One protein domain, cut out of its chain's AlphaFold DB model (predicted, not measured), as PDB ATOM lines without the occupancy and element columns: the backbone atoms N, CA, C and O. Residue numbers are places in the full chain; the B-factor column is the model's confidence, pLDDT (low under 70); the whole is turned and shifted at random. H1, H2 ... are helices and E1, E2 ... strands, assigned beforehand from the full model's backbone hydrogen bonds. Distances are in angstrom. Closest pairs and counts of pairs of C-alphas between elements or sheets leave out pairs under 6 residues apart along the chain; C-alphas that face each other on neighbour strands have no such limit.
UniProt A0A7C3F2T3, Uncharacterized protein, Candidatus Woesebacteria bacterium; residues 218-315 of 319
ATOM      1  N   ILE A 218     175.486 228.422 112.548       86.62
ATOM      2  CA  ILE A 218     174.997 227.132 113.025       86.62
ATOM      3  C   ILE A 218     175.086 226.150 111.871       86.62
ATOM      4  O   ILE A 218     174.362 226.259 110.879       86.62
ATOM      5  N   ASN A 219     176.006 225.201 111.999       84.56
ATOM      6  CA  ASN A 219     176.297 224.231 110.960       84.56
ATOM      7  C   ASN A 219     175.616 222.888 111.247       84.56
ATOM      8  O   ASN A 219     176.066 222.152 112.122       84.56
ATOM      9  N   LEU A 220     174.549 222.569 110.509       84.19
ATOM     10  CA  LEU A 220     173.828 221.300 110.668       84.19
ATOM     11  C   LEU A 220     174.188 220.244 109.616       84.19
ATOM     12  O   LEU A 220     173.806 219.090 109.785       84.19
ATOM     13  N   SER A 221     174.902 220.600 108.544       81.62
ATOM     14  CA  SER A 221     175.271 219.644 107.484       81.62
ATOM     15  C   SER A 221     176.433 218.735 107.867       81.62
ATOM     16  O   SER A 221     176.653 217.717 107.220       81.62
ATOM     17  N   GLY A 222     177.229 219.127 108.867       79.69
ATOM     18  CA  GLY A 222     178.507 218.478 109.160       79.69
ATOM     19  C   GLY A 222     179.597 218.760 108.118       79.69
ATOM     20  O   GLY A 222     180.716 218.280 108.282       79.69
ATOM     21  N   TYR A 223     179.318 219.563 107.079       81.00
ATOM     22  CA  TYR A 223     180.352 220.010 106.144       81.00
ATOM     23  C   TYR A 223     181.365 220.896 106.855       81.00
ATOM     24  O   TYR A 223     181.018 221.695 107.728       81.00
ATOM     25  N   ASN A 224     182.622 220.806 106.439       82.12
ATOM     26  CA  ASN A 224     183.671 221.657 106.972       82.12
ATOM     27  C   ASN A 224     183.509 223.105 106.471       82.12
ATOM     28  O   ASN A 224     184.031 223.489 105.427       82.12
ATOM     29  N   VAL A 225     182.787 223.928 107.241       79.94
ATOM     30  CA  VAL A 225     182.548 225.351 106.931       79.94
ATOM     31  C   VAL A 225     183.819 226.200 106.978       79.94
ATOM     32  O   VAL A 225     183.832 227.286 106.397       79.94
ATOM     33  N   LEU A 226     184.879 225.707 107.632       83.50
ATOM     34  CA  LEU A 226     186.169 226.385 107.763       83.50
ATOM     35  C   LEU A 226     187.084 226.135 106.565       83.50
ATOM     36  O   LEU A 226     187.960 226.955 106.297       83.50
ATOM     37  N   LYS A 227     186.911 225.007 105.870       88.31
ATOM     38  CA  LYS A 227     187.723 224.644 104.711       88.31
ATOM     39  C   LYS A 227     187.022 223.589 103.861       88.31
ATOM     40  O   LYS A 227     186.932 222.433 104.259       88.31
ATOM     41  N   ALA A 228     186.581 223.981 102.674       87.31
ATOM     42  CA  ALA A 228     185.954 223.083 101.721       87.31
ATOM     43  C   ALA A 228     186.986 222.104 101.129       87.31
ATOM     44  O   ALA A 228     188.013 222.520 100.583       87.31
ATOM     45  N   ASP A 229     186.722 220.799 101.215       87.06
ATOM     46  CA  ASP A 229     187.599 219.754 100.653       87.06
ATOM     47  C   ASP A 229     187.460 219.610  99.124       87.06
ATOM     48  O   ASP A 229     188.340 219.065  98.440       87.06
ATOM     49  N   GLU A 230     186.375 220.159  98.586       88.56
ATOM     50  CA  GLU A 230     186.001 220.213  97.178       88.56
ATOM     51  C   GLU A 230     185.241 221.512  96.874       88.56
ATOM     52  O   GLU A 230     185.030 222.333  97.764       88.56
ATOM     53  N   ASN A 231     184.861 221.725  95.615       90.31
ATOM     54  CA  ASN A 231     184.026 222.870  95.261       90.31
ATOM     55  C   ASN A 231     182.611 222.660  95.805       90.31
ATOM     56  O   ASN A 231     182.073 221.562  95.699       90.31
ATOM     57  N   ILE A 232     181.999 223.708  96.349       90.25
ATOM     58  CA  ILE A 232     180.659 223.641  96.938       90.25
ATOM     59  C   ILE A 232     179.806 224.767  96.365       90.25
ATOM     60  O   ILE A 232     180.219 225.925  96.362       90.25
ATOM     61  N   ILE A 233     178.599 224.440  95.914       90.69
ATOM     62  CA  ILE A 233     177.596 225.424  95.513       90.69
ATOM     63  C   ILE A 233     176.828 225.867  96.759       90.69
ATOM     64  O   ILE A 233     176.252 225.048  97.471       90.69
ATOM     65  N   ILE A 234     176.785 227.169  97.017       90.25
ATOM     66  CA  ILE A 234     175.990 227.765  98.087       90.25
ATOM     67  C   ILE A 234     174.742 228.409  97.503       90.25
ATOM     68  O   ILE A 234     174.822 229.316  96.671       90.25
ATOM     69  N   THR A 235     173.588 227.981  98.008       90.75
ATOM     70  CA  THR A 235     172.286 228.585  97.725       90.75
ATOM     71  C   THR A 235     171.847 229.410  98.939       90.75
ATOM     72  O   THR A 235     171.367 228.840  99.926       90.75
ATOM     73  N   PRO A 236     172.035 230.744  98.930       91.06
ATOM     74  CA  PRO A 236     171.606 231.585 100.039       91.06
ATOM     75  C   PRO A 236     170.083 231.764 100.036       91.06
ATOM     76  O   PRO A 236     169.477 232.039  99.002       91.06
ATOM     77  N   VAL A 237     169.463 231.663 101.210       91.44
ATOM     78  CA  VAL A 237     168.044 231.974 101.431       91.44
ATOM     79  C   VAL A 237     167.951 233.010 102.535       91.44
ATOM     80  O   VAL A 237     168.416 232.777 103.648       91.44
ATOM     81  N   PHE A 238     167.347 234.156 102.242       92.12
ATOM     82  CA  PHE A 238     167.319 235.276 103.174       92.12
ATOM     83  C   PHE A 238     166.003 235.361 103.935       92.12
ATOM     84  O   PHE A 238     164.919 235.199 103.370       92.12
ATOM     85  N   PHE A 239     166.109 235.691 105.217       93.62
ATOM     86  CA  PHE A 239     164.979 235.954 106.088       93.62
ATOM     87  C   PHE A 239     165.143 237.303 106.781       93.62
ATOM     88  O   PHE A 239     166.219 237.603 107.283       93.62
ATOM     89  N   GLU A 240     164.074 238.086 106.846       93.00
ATOM     90  CA  GLU A 240     164.027 239.369 107.547       93.00
ATOM     91  C   GLU A 240     163.289 239.225 108.873       93.00
ATOM     92  O   GLU A 240     162.248 238.555 108.955       93.00
ATOM     93  N   PHE A 241     163.846 239.843 109.910       94.00
ATOM     94  CA  PHE A 241     163.204 239.962 111.205       94.00
ATOM     95  C   PHE A 241     162.004 240.909 111.125       94.00
ATOM     96  O   PHE A 241     162.069 241.982 110.530       94.00
ATOM     97  N   VAL A 242     160.893 240.487 111.722       91.56
ATOM     98  CA  VAL A 242     159.654 241.259 111.806       91.56
ATOM     99  C   VAL A 242     159.313 241.424 113.281       91.56
ATOM    100  O   VAL A 242     158.724 240.530 113.900       91.56
ATOM    101  N   SER A 243     159.706 242.566 113.848       90.12
ATOM    102  CA  SER A 243     159.707 242.827 115.292       90.12
ATOM    103  C   SER A 243     158.342 242.618 115.950       90.12
ATOM    104  O   SER A 243     158.231 241.891 116.937       90.12
ATOM    105  N   ASN A 244     157.272 243.158 115.361       87.31
ATOM    106  CA  ASN A 244     155.907 243.027 115.888       87.31
ATOM    107  C   ASN A 244     155.348 241.591 115.859       87.31
ATOM    108  O   ASN A 244     154.353 241.308 116.525       87.31
ATOM    109  N   ARG A 245     155.967 240.686 115.094       89.19
ATOM    110  CA  ARG A 245     155.610 239.262 115.039       89.19
ATOM    111  C   ARG A 245     156.598 238.375 115.784       89.19
ATOM    112  O   ARG A 245     156.319 237.188 115.923       89.19
ATOM    113  N   GLN A 246     157.733 238.931 116.222       93.94
ATOM    114  CA  GLN A 246     158.846 238.200 116.835       93.94
ATOM    115  C   GLN A 246     159.179 236.939 116.034       93.94
ATOM    116  O   GLN A 246     159.200 235.822 116.550       93.94
ATOM    117  N   ALA A 247     159.331 237.121 114.723       92.69
ATOM    118  CA  ALA A 247     159.498 236.035 113.775       92.69
ATOM    119  C   ALA A 247     160.319 236.485 112.569       92.69
ATOM    120  O   ALA A 247     160.402 237.670 112.246       92.69
ATOM    121  N   PHE A 248     160.867 235.501 111.866       93.56
ATOM    122  CA  PHE A 248     161.558 235.686 110.599       93.56
ATOM    123  C   PHE A 248     160.648 235.328 109.426       93.56
ATOM    124  O   PHE A 248     160.014 234.266 109.437       93.56
ATOM    125  N   LYS A 249     160.633 236.159 108.382       91.81
ATOM    126  CA  LYS A 249     159.916 235.896 107.123       91.81
ATOM    127  C   LYS A 249     160.876 235.850 105.939       91.81
ATOM    128  O   LYS A 249     161.872 236.562 105.980       91.81
ATOM    129  N   PRO A 250     160.603 235.051 104.891       91.19
ATOM    130  CA  PRO A 250     161.399 235.095 103.667       91.19
ATOM    131  C   PRO A 250     161.491 236.528 103.132       91.19
ATOM    132  O   PRO A 250     160.461 237.193 102.990       91.19
ATOM    133  N   SER A 251     162.707 237.007 102.860       87.56
ATOM    134  CA  SER A 251     162.892 238.334 102.272       87.56
ATOM    135  C   SER A 251     162.472 238.315 100.806       87.56
ATOM    136  O   SER A 251     162.884 237.448 100.037       87.56
ATOM    137  N   GLN A 252     161.669 239.301 100.410       80.62
ATOM    138  CA  GLN A 252     161.360 239.581  99.002       80.62
ATOM    139  C   GLN A 252     162.236 240.700  98.423       80.62
ATOM    140  O   GLN A 252     162.220 240.936  97.219       80.62
ATOM    141  N   LYS A 253     162.965 241.424  99.284       71.88
ATOM    142  CA  LYS A 253     163.697 242.651  98.941       71.88
ATOM    143  C   LYS A 253     165.198 242.434  98.784       71.88
ATOM    144  O   LYS A 253     165.903 243.348  98.360       71.88
ATOM    145  N   THR A 254     165.708 241.261  99.145       67.00
ATOM    146  CA  THR A 254     167.127 240.955  98.984       67.00
ATOM    147  C   THR A 254     167.492 240.861  97.508       67.00
ATOM    148  O   THR A 254     166.761 240.217  96.750       67.00
ATOM    149  N   PRO A 255     168.613 241.479  97.084       64.44
ATOM    150  CA  PRO A 255     169.084 241.352  95.714       64.44
ATOM    151  C   PRO A 255     169.217 239.871  95.374       64.44
ATOM    152  O   PRO A 255     169.664 239.083  96.210       64.44
ATOM    153  N   PHE A 256     168.798 239.497  94.164       57.25
ATOM    154  CA  PHE A 256     168.885 238.124  93.683       57.25
ATOM    155  C   PHE A 256     170.362 237.714  93.662       57.25
ATOM    156  O   PHE A 256     171.101 238.016  92.723       57.25
ATOM    157  N   MET A 257     170.819 237.083  94.739       64.75
ATOM    158  CA  MET A 257     172.151 236.512  94.809       64.75
ATOM    159  C   MET A 257     172.105 235.225  94.016       64.75
ATOM    160  O   MET A 257     171.445 234.266  94.415       64.75
ATOM    161  N   LYS A 258     172.785 235.222  92.868       64.88
ATOM    162  CA  LYS A 258     173.084 233.969  92.183       64.88
ATOM    163  C   LYS A 258     173.829 233.056  93.152       64.88
ATOM    164  O   LYS A 258     174.550 233.524  94.033       64.88
ATOM    165  N   GLU A 259     173.637 231.761  92.960       77.50
ATOM    166  CA  GLU A 259     174.430 230.734  93.623       77.50
ATOM    167  C   GLU A 259     175.912 231.076  93.529       77.50
ATOM    168  O   GLU A 259     176.396 231.517  92.481       77.50
ATOM    169  N   ASN A 260     176.616 230.889  94.639       82.94
ATOM    170  CA  ASN A 260     178.044 231.140  94.692       82.94
ATOM    171  C   ASN A 260     178.787 229.812  94.805       82.94
ATOM    172  O   ASN A 260     178.348 228.919  95.525       82.94
ATOM    173  N   ILE A 261     179.905 229.680  94.097       86.69
ATOM    174  CA  ILE A 261     180.749 228.490  94.174       86.69
ATOM    175  C   ILE A 261     181.907 228.815  95.105       86.69
ATOM    176  O   ILE A 261     182.787 229.604  94.761       86.69
ATOM    177  N   ILE A 262     181.918 228.175  96.268       87.38
ATOM    178  CA  ILE A 262     183.079 228.163  97.151       87.38
ATOM    179  C   ILE A 262     184.083 227.188  96.555       87.38
ATOM    180  O   ILE A 262     183.764 226.017  96.338       87.38
ATOM    181  N   GLN A 263     185.281 227.681  96.248       88.88
ATOM    182  CA  GLN A 263     186.330 226.841  95.689       88.88
ATOM    183  C   GLN A 263     186.930 225.951  96.775       88.88
ATOM    184  O   GLN A 263     186.956 226.292  97.960       88.88
ATOM    185  N   LYS A 264     187.463 224.804  96.361       88.81
ATOM    186  CA  LYS A 264     188.249 223.937  97.233       88.81
ATOM    187  C   LYS A 264     189.338 224.739  97.958       88.81
ATOM    188  O   LYS A 264     190.161 225.395  97.327       88.81
ATOM    189  N   GLY A 265     189.391 224.599  99.280       87.75
ATOM    190  CA  GLY A 265     190.327 225.299 100.157       87.75
ATOM    191  C   GLY A 265     189.794 226.606 100.747       87.75
ATOM    192  O   GLY A 265     190.353 227.049 101.752       87.75
ATOM    193  N   ASP A 266     188.716 227.172 100.196       89.25
ATOM    194  CA  ASP A 266     188.027 228.331 100.767       89.25
ATOM    195  C   ASP A 266     187.058 227.921 101.886       89.25
ATOM    196  O   ASP A 266     186.850 226.737 102.163       89.25
ATOM    197  N   SER A 267     186.464 228.909 102.558       87.06
ATOM    198  CA  SER A 267     185.554 228.698 103.682       87.06
ATOM    199  C   SER A 267     184.198 229.368 103.457       87.06
ATOM    200  O   SER A 267     184.102 230.465 102.897       87.06
ATOM    201  N   ILE A 268     183.139 228.722 103.953       83.19
ATOM    202  CA  ILE A 268     181.796 229.315 104.017       83.19
ATOM    203  C   ILE A 268     181.830 230.558 104.905       83.19
ATOM    204  O   ILE A 268     181.182 231.553 104.591       83.19
ATOM    205  N   GLU A 269     182.636 230.553 105.969       83.19
ATOM    206  CA  GLU A 269     182.801 231.732 106.820       83.19
ATOM    207  C   GLU A 269     183.336 232.947 106.061       83.19
ATOM    208  O   GLU A 269     182.869 234.057 106.294       83.19
ATOM    209  N   ASN A 270     184.302 232.765 105.156       85.00
ATOM    210  CA  ASN A 270     184.862 233.865 104.376       85.00
ATOM    211  C   ASN A 270     183.832 234.423 103.394       85.00
ATOM    212  O   ASN A 270     183.703 235.641 103.291       85.00
ATOM    213  N   TYR A 271     183.053 233.555 102.741       86.19
ATOM    214  CA  TYR A 271     181.911 233.984 101.929       86.19
ATOM    215  C   TYR A 271     180.920 234.818 102.756       86.19
ATOM    216  O   TYR A 271     180.525 235.905 102.341       86.19
ATOM    217  N   LEU A 272     180.567 234.360 103.960       82.75
ATOM    218  CA  LEU A 272     179.654 235.081 104.850       82.75
ATOM    219  C   LEU A 272     180.241 236.404 105.365       82.75
ATOM    220  O   LEU A 272     179.504 237.377 105.489       82.75
ATOM    221  N   LYS A 273     181.553 236.473 105.627       83.25
ATOM    222  CA  LYS A 273     182.243 237.725 105.983       83.25
ATOM    223  C   LYS A 273     182.196 238.731 104.839       83.25
ATOM    224  O   LYS A 273     181.837 239.877 105.064       83.25
ATOM    225  N   GLN A 274     182.477 238.295 103.609       83.56
ATOM    226  CA  GLN A 274     182.373 239.153 102.425       83.56
ATOM    227  C   GLN A 274     180.942 239.653 102.211       83.56
ATOM    228  O   GLN A 274     180.738 240.811 101.849       83.56
ATOM    229  N   LEU A 275     179.944 238.799 102.467       83.69
ATOM    230  CA  LEU A 275     178.548 239.221 102.477       83.69
ATOM    231  C   LEU A 275     178.293 240.302 103.531       83.69
ATOM    232  O   LEU A 275     177.741 241.338 103.175       83.69
ATOM    233  N   ASP A 276     178.719 240.090 104.781       82.50
ATOM    234  CA  ASP A 276     178.550 241.039 105.898       82.50
ATOM    235  C   ASP A 276     179.310 242.359 105.674       82.50
ATOM    236  O   ASP A 276     178.924 243.398 106.189       82.50
ATOM    237  N   GLU A 277     180.375 242.369 104.874       83.44
ATOM    238  CA  GLU A 277     181.090 243.596 104.494       83.44
ATOM    239  C   GLU A 277     180.394 244.371 103.362       83.44
ATOM    240  O   GLU A 277     180.622 245.575 103.188       83.44
ATOM    241  N   GLY A 278     179.515 243.709 102.604       81.25
ATOM    242  CA  GLY A 278     178.760 244.305 101.511       81.25
ATOM    243  C   GLY A 278     177.810 245.407 101.986       81.25
ATOM    244  O   GLY A 278     177.110 245.265 102.987       81.25
ATOM    245  N   SER A 279     177.719 246.504 101.223       78.25
ATOM    246  CA  SER A 279     176.922 247.693 101.583       78.25
ATOM    247  C   SER A 279     175.460 247.388 101.927       78.25
ATOM    248  O   SER A 279     174.874 248.064 102.770       78.25
ATOM    249  N   PHE A 280     174.877 246.357 101.310       80.62
ATOM    250  CA  PHE A 280     173.505 245.942 101.581       80.62
ATOM    251  C   PHE A 280     173.343 245.240 102.940       80.62
ATOM    252  O   PHE A 280     172.357 245.505 103.628       80.62
ATOM    253  N   PHE A 281     174.279 244.368 103.329       81.94
ATOM    254  CA  PHE A 281     174.164 243.496 104.511       81.94
ATOM    255  C   PHE A 281     174.954 243.986 105.719       81.94
ATOM    256  O   PHE A 281     174.819 243.396 106.786       81.94
ATOM    257  N   LYS A 282     175.736 245.058 105.565       80.56
ATOM    258  CA  LYS A 282     176.614 245.586 106.605       80.56
ATOM    259  C   LYS A 282     175.935 245.706 107.962       80.56
ATOM    260  O   LYS A 282     175.043 246.537 108.133       80.56
ATOM    261  N   SER A 283     176.405 244.895 108.910       78.50
ATOM    262  CA  SER A 283     175.914 244.825 110.291       78.50
ATOM    263  C   SER A 283     174.451 244.387 110.432       78.50
ATOM    264  O   SER A 283     173.842 244.646 111.465       78.50
ATOM    265  N   LYS A 284     173.878 243.739 109.413       85.69
ATOM    266  CA  LYS A 284     172.486 243.259 109.422       85.69
ATOM    267  C   LYS A 284     172.382 241.761 109.649       85.69
ATOM    268  O   LYS A 284     171.302 241.286 109.979       85.69
ATOM    269  N   ILE A 285     173.453 240.997 109.436       89.75
ATOM    270  CA  ILE A 285     173.412 239.543 109.608       89.75
ATOM    271  C   ILE A 285     173.415 239.218 111.105       89.75
ATOM    272  O   ILE A 285     174.433 239.360 111.785       89.75
ATOM    273  N   ILE A 286     172.273 238.743 111.603       90.94
ATOM    274  CA  ILE A 286     172.102 238.299 112.991       90.94
ATOM    275  C   ILE A 286     172.741 236.918 113.168       90.94
ATOM    276  O   ILE A 286     173.548 236.698 114.070       90.94
ATOM    277  N   CYS A 287     172.361 235.973 112.306       91.12
ATOM    278  CA  CYS A 287     172.775 234.576 112.385       91.12
ATOM    279  C   CYS A 287     172.682 233.913 111.008       91.12
ATOM    280  O   CYS A 287     171.912 234.331 110.140       91.12
ATOM    281  N   VAL A 288     173.434 232.834 110.823       91.38
ATOM    282  CA  VAL A 288     173.413 231.992 109.630       91.38
ATOM    283  C   VAL A 288     173.204 230.538 110.037       91.38
ATOM    284  O   VAL A 288     173.775 230.075 111.021       91.38
ATOM    285  N   LYS A 289     172.394 229.806 109.271       92.94
ATOM    286  CA  LYS A 289     172.155 228.371 109.449       92.94
ATOM    287  C   LYS A 289     172.462 227.629 108.161       92.94
ATOM    288  O   LYS A 289     171.804 227.849 107.145       92.94
ATOM    289  N   VAL A 290     173.438 226.735 108.217       90.75
ATOM    290  CA  VAL A 290     173.748 225.803 107.133       90.75
ATOM    291  C   VAL A 290     172.807 224.610 107.279       90.75
ATOM    292  O   VAL A 290     172.789 223.968 108.332       90.75
ATOM    293  N   ALA A 291     171.970 224.371 106.269       89.38
ATOM    294  CA  ALA A 291     170.971 223.306 106.294       89.38
ATOM    295  C   ALA A 291     171.632 221.925 106.394       89.38
ATOM    296  O   ALA A 291     172.742 221.749 105.911       89.38
ATOM    297  N   GLN A 292     170.945 220.958 107.005       88.44
ATOM    298  CA  GLN A 292     171.442 219.583 107.103       88.44
ATOM    299  C   GLN A 292     171.488 218.892 105.734       88.44
ATOM    300  O   GLN A 292     172.419 218.142 105.452       88.44
ATOM    301  N   ASP A 293     170.489 219.166 104.895       87.50
ATOM    302  CA  ASP A 293     170.354 218.537 103.590       87.50
ATOM    303  C   ASP A 293     171.384 219.078 102.601       87.50
ATOM    304  O   ASP A 293     171.572 220.289 102.447       87.50
ATOM    305  N   VAL A 294     172.012 218.146 101.891       88.19
ATOM    306  CA  VAL A 294     173.005 218.417 100.857       88.19
ATOM    307  C   VAL A 294     172.493 217.779  99.578       88.19
ATOM    308  O   VAL A 294     172.255 216.571  99.524       88.19
ATOM    309  N   SER A 295     172.288 218.601  98.558       91.31
ATOM    310  CA  SER A 295     171.961 218.134  97.214       91.31
ATOM    311  C   SER A 295     173.216 218.125  96.349       91.31
ATOM    312  O   SER A 295     174.291 218.530  96.786       91.31
ATOM    313  N   PHE A 296     173.104 217.620  95.126       91.50
ATOM    314  CA  PHE A 296     174.221 217.557  94.193       91.50
ATOM    315  C   PHE A 296     173.795 218.083  92.835       91.50
ATOM    316  O   PHE A 296     172.669 217.851  92.394       91.50
ATOM    317  N   GLU A 297     174.730 218.729  92.155       91.62
ATOM    318  CA  GLU A 297     174.596 219.084  90.751       91.62
ATOM    319  C   GLU A 297     175.753 218.552  89.928       91.62
ATOM    320  O   GLU A 297     176.844 218.320  90.436       91.62
ATOM    321  N   ILE A 298     175.514 218.352  88.635       88.38
ATOM    322  CA  ILE A 298     176.567 217.933  87.718       88.38
ATOM    323  C   ILE A 298     177.381 219.166  87.326       88.38
ATOM    324  O   ILE A 298     176.897 220.041  86.610       88.38
ATOM    325  N   GLY A 299     178.624 219.224  87.801       82.19
ATOM    326  CA  GLY A 299     179.581 220.265  87.453       82.19
ATOM    327  C   GLY A 299     180.056 220.181  86.000       82.19
ATOM    328  O   GLY A 299     179.787 219.219  85.274       82.19
ATOM    329  N   GLY A 300     180.817 221.191  85.570       80.12
ATOM    330  CA  GLY A 300     181.321 221.290  84.193       80.12
ATOM    331  C   GLY A 300     182.222 220.124  83.755       80.12
ATOM    332  O   GLY A 300     182.279 219.810  82.570       80.12
ATOM    333  N   ASP A 301     182.872 219.435  84.696       86.25
ATOM    334  CA  ASP A 301     183.688 218.236  84.453       86.25
ATOM    335  C   ASP A 301     182.891 216.920  84.557       86.25
ATOM    336  O   ASP A 301     183.478 215.838  84.596       86.25
ATOM    337  N   ARG A 302     181.552 217.004  84.581       87.44
ATOM    338  CA  ARG A 302     180.606 215.895  84.787       87.44
ATOM    339  C   ARG A 302     180.709 215.204  86.149       87.44
ATOM    340  O   ARG A 302     180.153 214.116  86.309       87.44
ATOM    341  N   LYS A 303     181.384 215.802  87.132       89.69
ATOM    342  CA  LYS A 303     181.398 215.281  88.503       89.69
ATOM    343  C   LYS A 303     180.270 215.882  89.334       89.69
ATOM    344  O   LYS A 303     179.866 217.017  89.075       89.69
ATOM    345  N   PRO A 304     179.750 215.138  90.324       90.12
ATOM    346  CA  PRO A 304     178.825 215.704  91.291       90.12
ATOM    347  C   PRO A 304     179.539 216.786  92.109       90.12
ATOM    348  O   PRO A 304     180.647 216.573  92.591       90.12
ATOM    349  N   VAL A 305     178.890 217.936  92.255       91.75
ATOM    350  CA  VAL A 305     179.317 219.052  93.097       91.75
ATOM    351  C   VAL A 305     178.264 219.216  94.191       91.75
ATOM    352  O   VAL A 305     177.081 219.361  93.858       91.75
ATOM    353  N   PRO A 306     178.644 219.167  95.476       91.44
ATOM    354  CA  PRO A 306     177.697 219.355  96.563       91.44
ATOM    355  C   PRO A 306     177.100 220.761  96.533       91.44
ATOM    356  O   PRO A 306     177.784 221.757  96.285       91.44
ATOM    357  N   ARG A 307     175.806 220.834  96.823       91.38
ATOM    358  CA  ARG A 307     175.016 222.053  96.917       91.38
ATOM    359  C   ARG A 307     174.406 222.147  98.306       91.38
ATOM    360  O   ARG A 307     173.708 221.240  98.758       91.38
ATOM    361  N   ILE A 308     174.663 223.268  98.969       91.06
ATOM    362  CA  ILE A 308     174.275 223.507 100.354       91.06
ATOM    363  C   ILE A 308     173.413 224.762 100.436       91.06
ATOM    364  O   ILE A 308     173.792 225.843  99.977       91.06
ATOM    365  N   THR A 309     172.257 224.623 101.080       91.62
ATOM    366  CA  THR A 309     171.380 225.754 101.382       91.62
ATOM    367  C   THR A 309     171.852 226.460 102.647       91.62
ATOM    368  O   THR A 309     172.007 225.843 103.703       91.62
ATOM    369  N   VAL A 310     172.036 227.775 102.559       91.81
ATOM    370  CA  VAL A 310     172.473 228.614 103.679       91.81
ATOM    371  C   VAL A 310     171.386 229.635 103.984       91.81
ATOM    372  O   VAL A 310     171.155 230.565 103.217       91.81
ATOM    373  N   SER A 311     170.700 229.460 105.113       94.06
ATOM    374  CA  SER A 311     169.699 230.414 105.592       94.06
ATOM    375  C   SER A 311     170.384 231.576 106.306       94.06
ATOM    376  O   SER A 311     171.092 231.360 107.288       94.06
ATOM    377  N   ILE A 312     170.162 232.799 105.834       93.00
ATOM    378  CA  ILE A 312     170.766 234.028 106.355       93.00
ATOM    379  C   ILE A 312     169.662 234.865 107.001       93.00
ATOM    380  O   ILE A 312     168.702 235.254 106.336       93.00
ATOM    381  N   PHE A 313     169.798 235.125 108.299       94.12
ATOM    382  CA  PHE A 313     168.813 235.847 109.100       94.12
ATOM    383  C   PHE A 313     169.276 237.283 109.304       94.12
ATOM    384  O   PHE A 313     170.348 237.530 109.861       94.12
ATOM    385  N   LEU A 314     168.466 238.213 108.816       93.12
ATOM    386  CA  LEU A 314     168.744 239.637 108.780       93.12
ATOM    387  C   LEU A 314     167.904 240.367 109.818       93.12
ATOM    388  O   LEU A 314     166.736 240.027 110.028       93.12
ATOM    389  N   ASP A 315     168.493 241.393 110.413       91.69
ATOM    390  CA  ASP A 315     167.780 242.352 111.244       91.69
ATOM    391  C   ASP A 315     166.822 243.218 110.407       91.69
ATOM    392  O   ASP A 315     166.914 243.275 109.172       91.69
TER     393      ASP A 315
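This is residues 218 to 315 of the 319 residues of an uncharacterized protein of Candidatus Woesebacteria bacterium (UniProt A0A7C3F2T3). This is one long, strongly twisted sheet with E5 running between E1 and E4, the three long strands side by side, and with the short strands E2 and E3 along the other side of E1; a single helix, H1, packs on the sheet. The turns of the hairpins E1 and E2, and E4 and E5, make the two far ends of its length. The printed part has 98 residues and the class is mostly strand; along the chain come the strands E1, E2 and E3, then the one named helix H1, then the strands E4 and E5, and in the branched sheet the neighbours E1 and E5 are parallel, while E1 and E2, E1 and E3, and E4 and E5 are antiparallel. The whole is compact, with a radius of gyration of the C-alphas of 14.0 A, yet elongated, spanning 47 by 24 by 24 A.

Begin at E1, residues 232 to 242, which has three neighbours. On one side find E5, residues 304 to 314, parallel at 18 degrees, with N 235 and O 308 2.9 A apart, within hydrogen-bond range. On the other side of E1 are E2, residues 247 to 250, and E3, residues 260 to 262. E2 is antiparallel to E1 in a hairpin, with N 240 and O 249 at 2.8 A; E3 is antiparallel to E1, with N 234 and O 260 at 2.8 A. The pairing is staggered: E3 pairs with residues 232 to 234 of E1, E2 with 239 to 242. On the other side of E5 from E1 look for E4, residues 285 to 298, an antiparallel edge strand that forms a hairpin with E5; N 289 and O 311 are 2.8 A apart. Residues 218 to 219 pair with 289 to 290 of E4, parallel. H1, residues 268 to 277, is on the sheet at a height of 5.1 A, over none of its strands; its closest C-alphas to E4 are those of Asp 276 and Ile 285, 6.5 A apart. In H1 every O i to N i+4 pair is within hydrogen-bond range. E3 is apart from E4 and E5.

Find C-alpha 232 at (180.659, 223.641, 96.938); from there E1 runs 31.2 A to Val 242. E2 covers 10.3 A and E3 6.3 A. H1 starts at C-alpha 268, (181.796, 229.315, 104.017), and runs 14.3 A. E4 measures 30.9 A and bends by 73 degrees at residue 293. E5 runs 31.3 A, ending at C-alpha 314, (168.744, 239.637, 108.780).

The two C-alphas farthest apart, those of Asn 244 and Asp 301, are 48.7 A apart. The printed part has no cut, and no link between named elements is long. Residues 218 to 231 hold no named element. Mean pLDDT of the printed part is 86.3; look for values under 70 at residues 254 to 258.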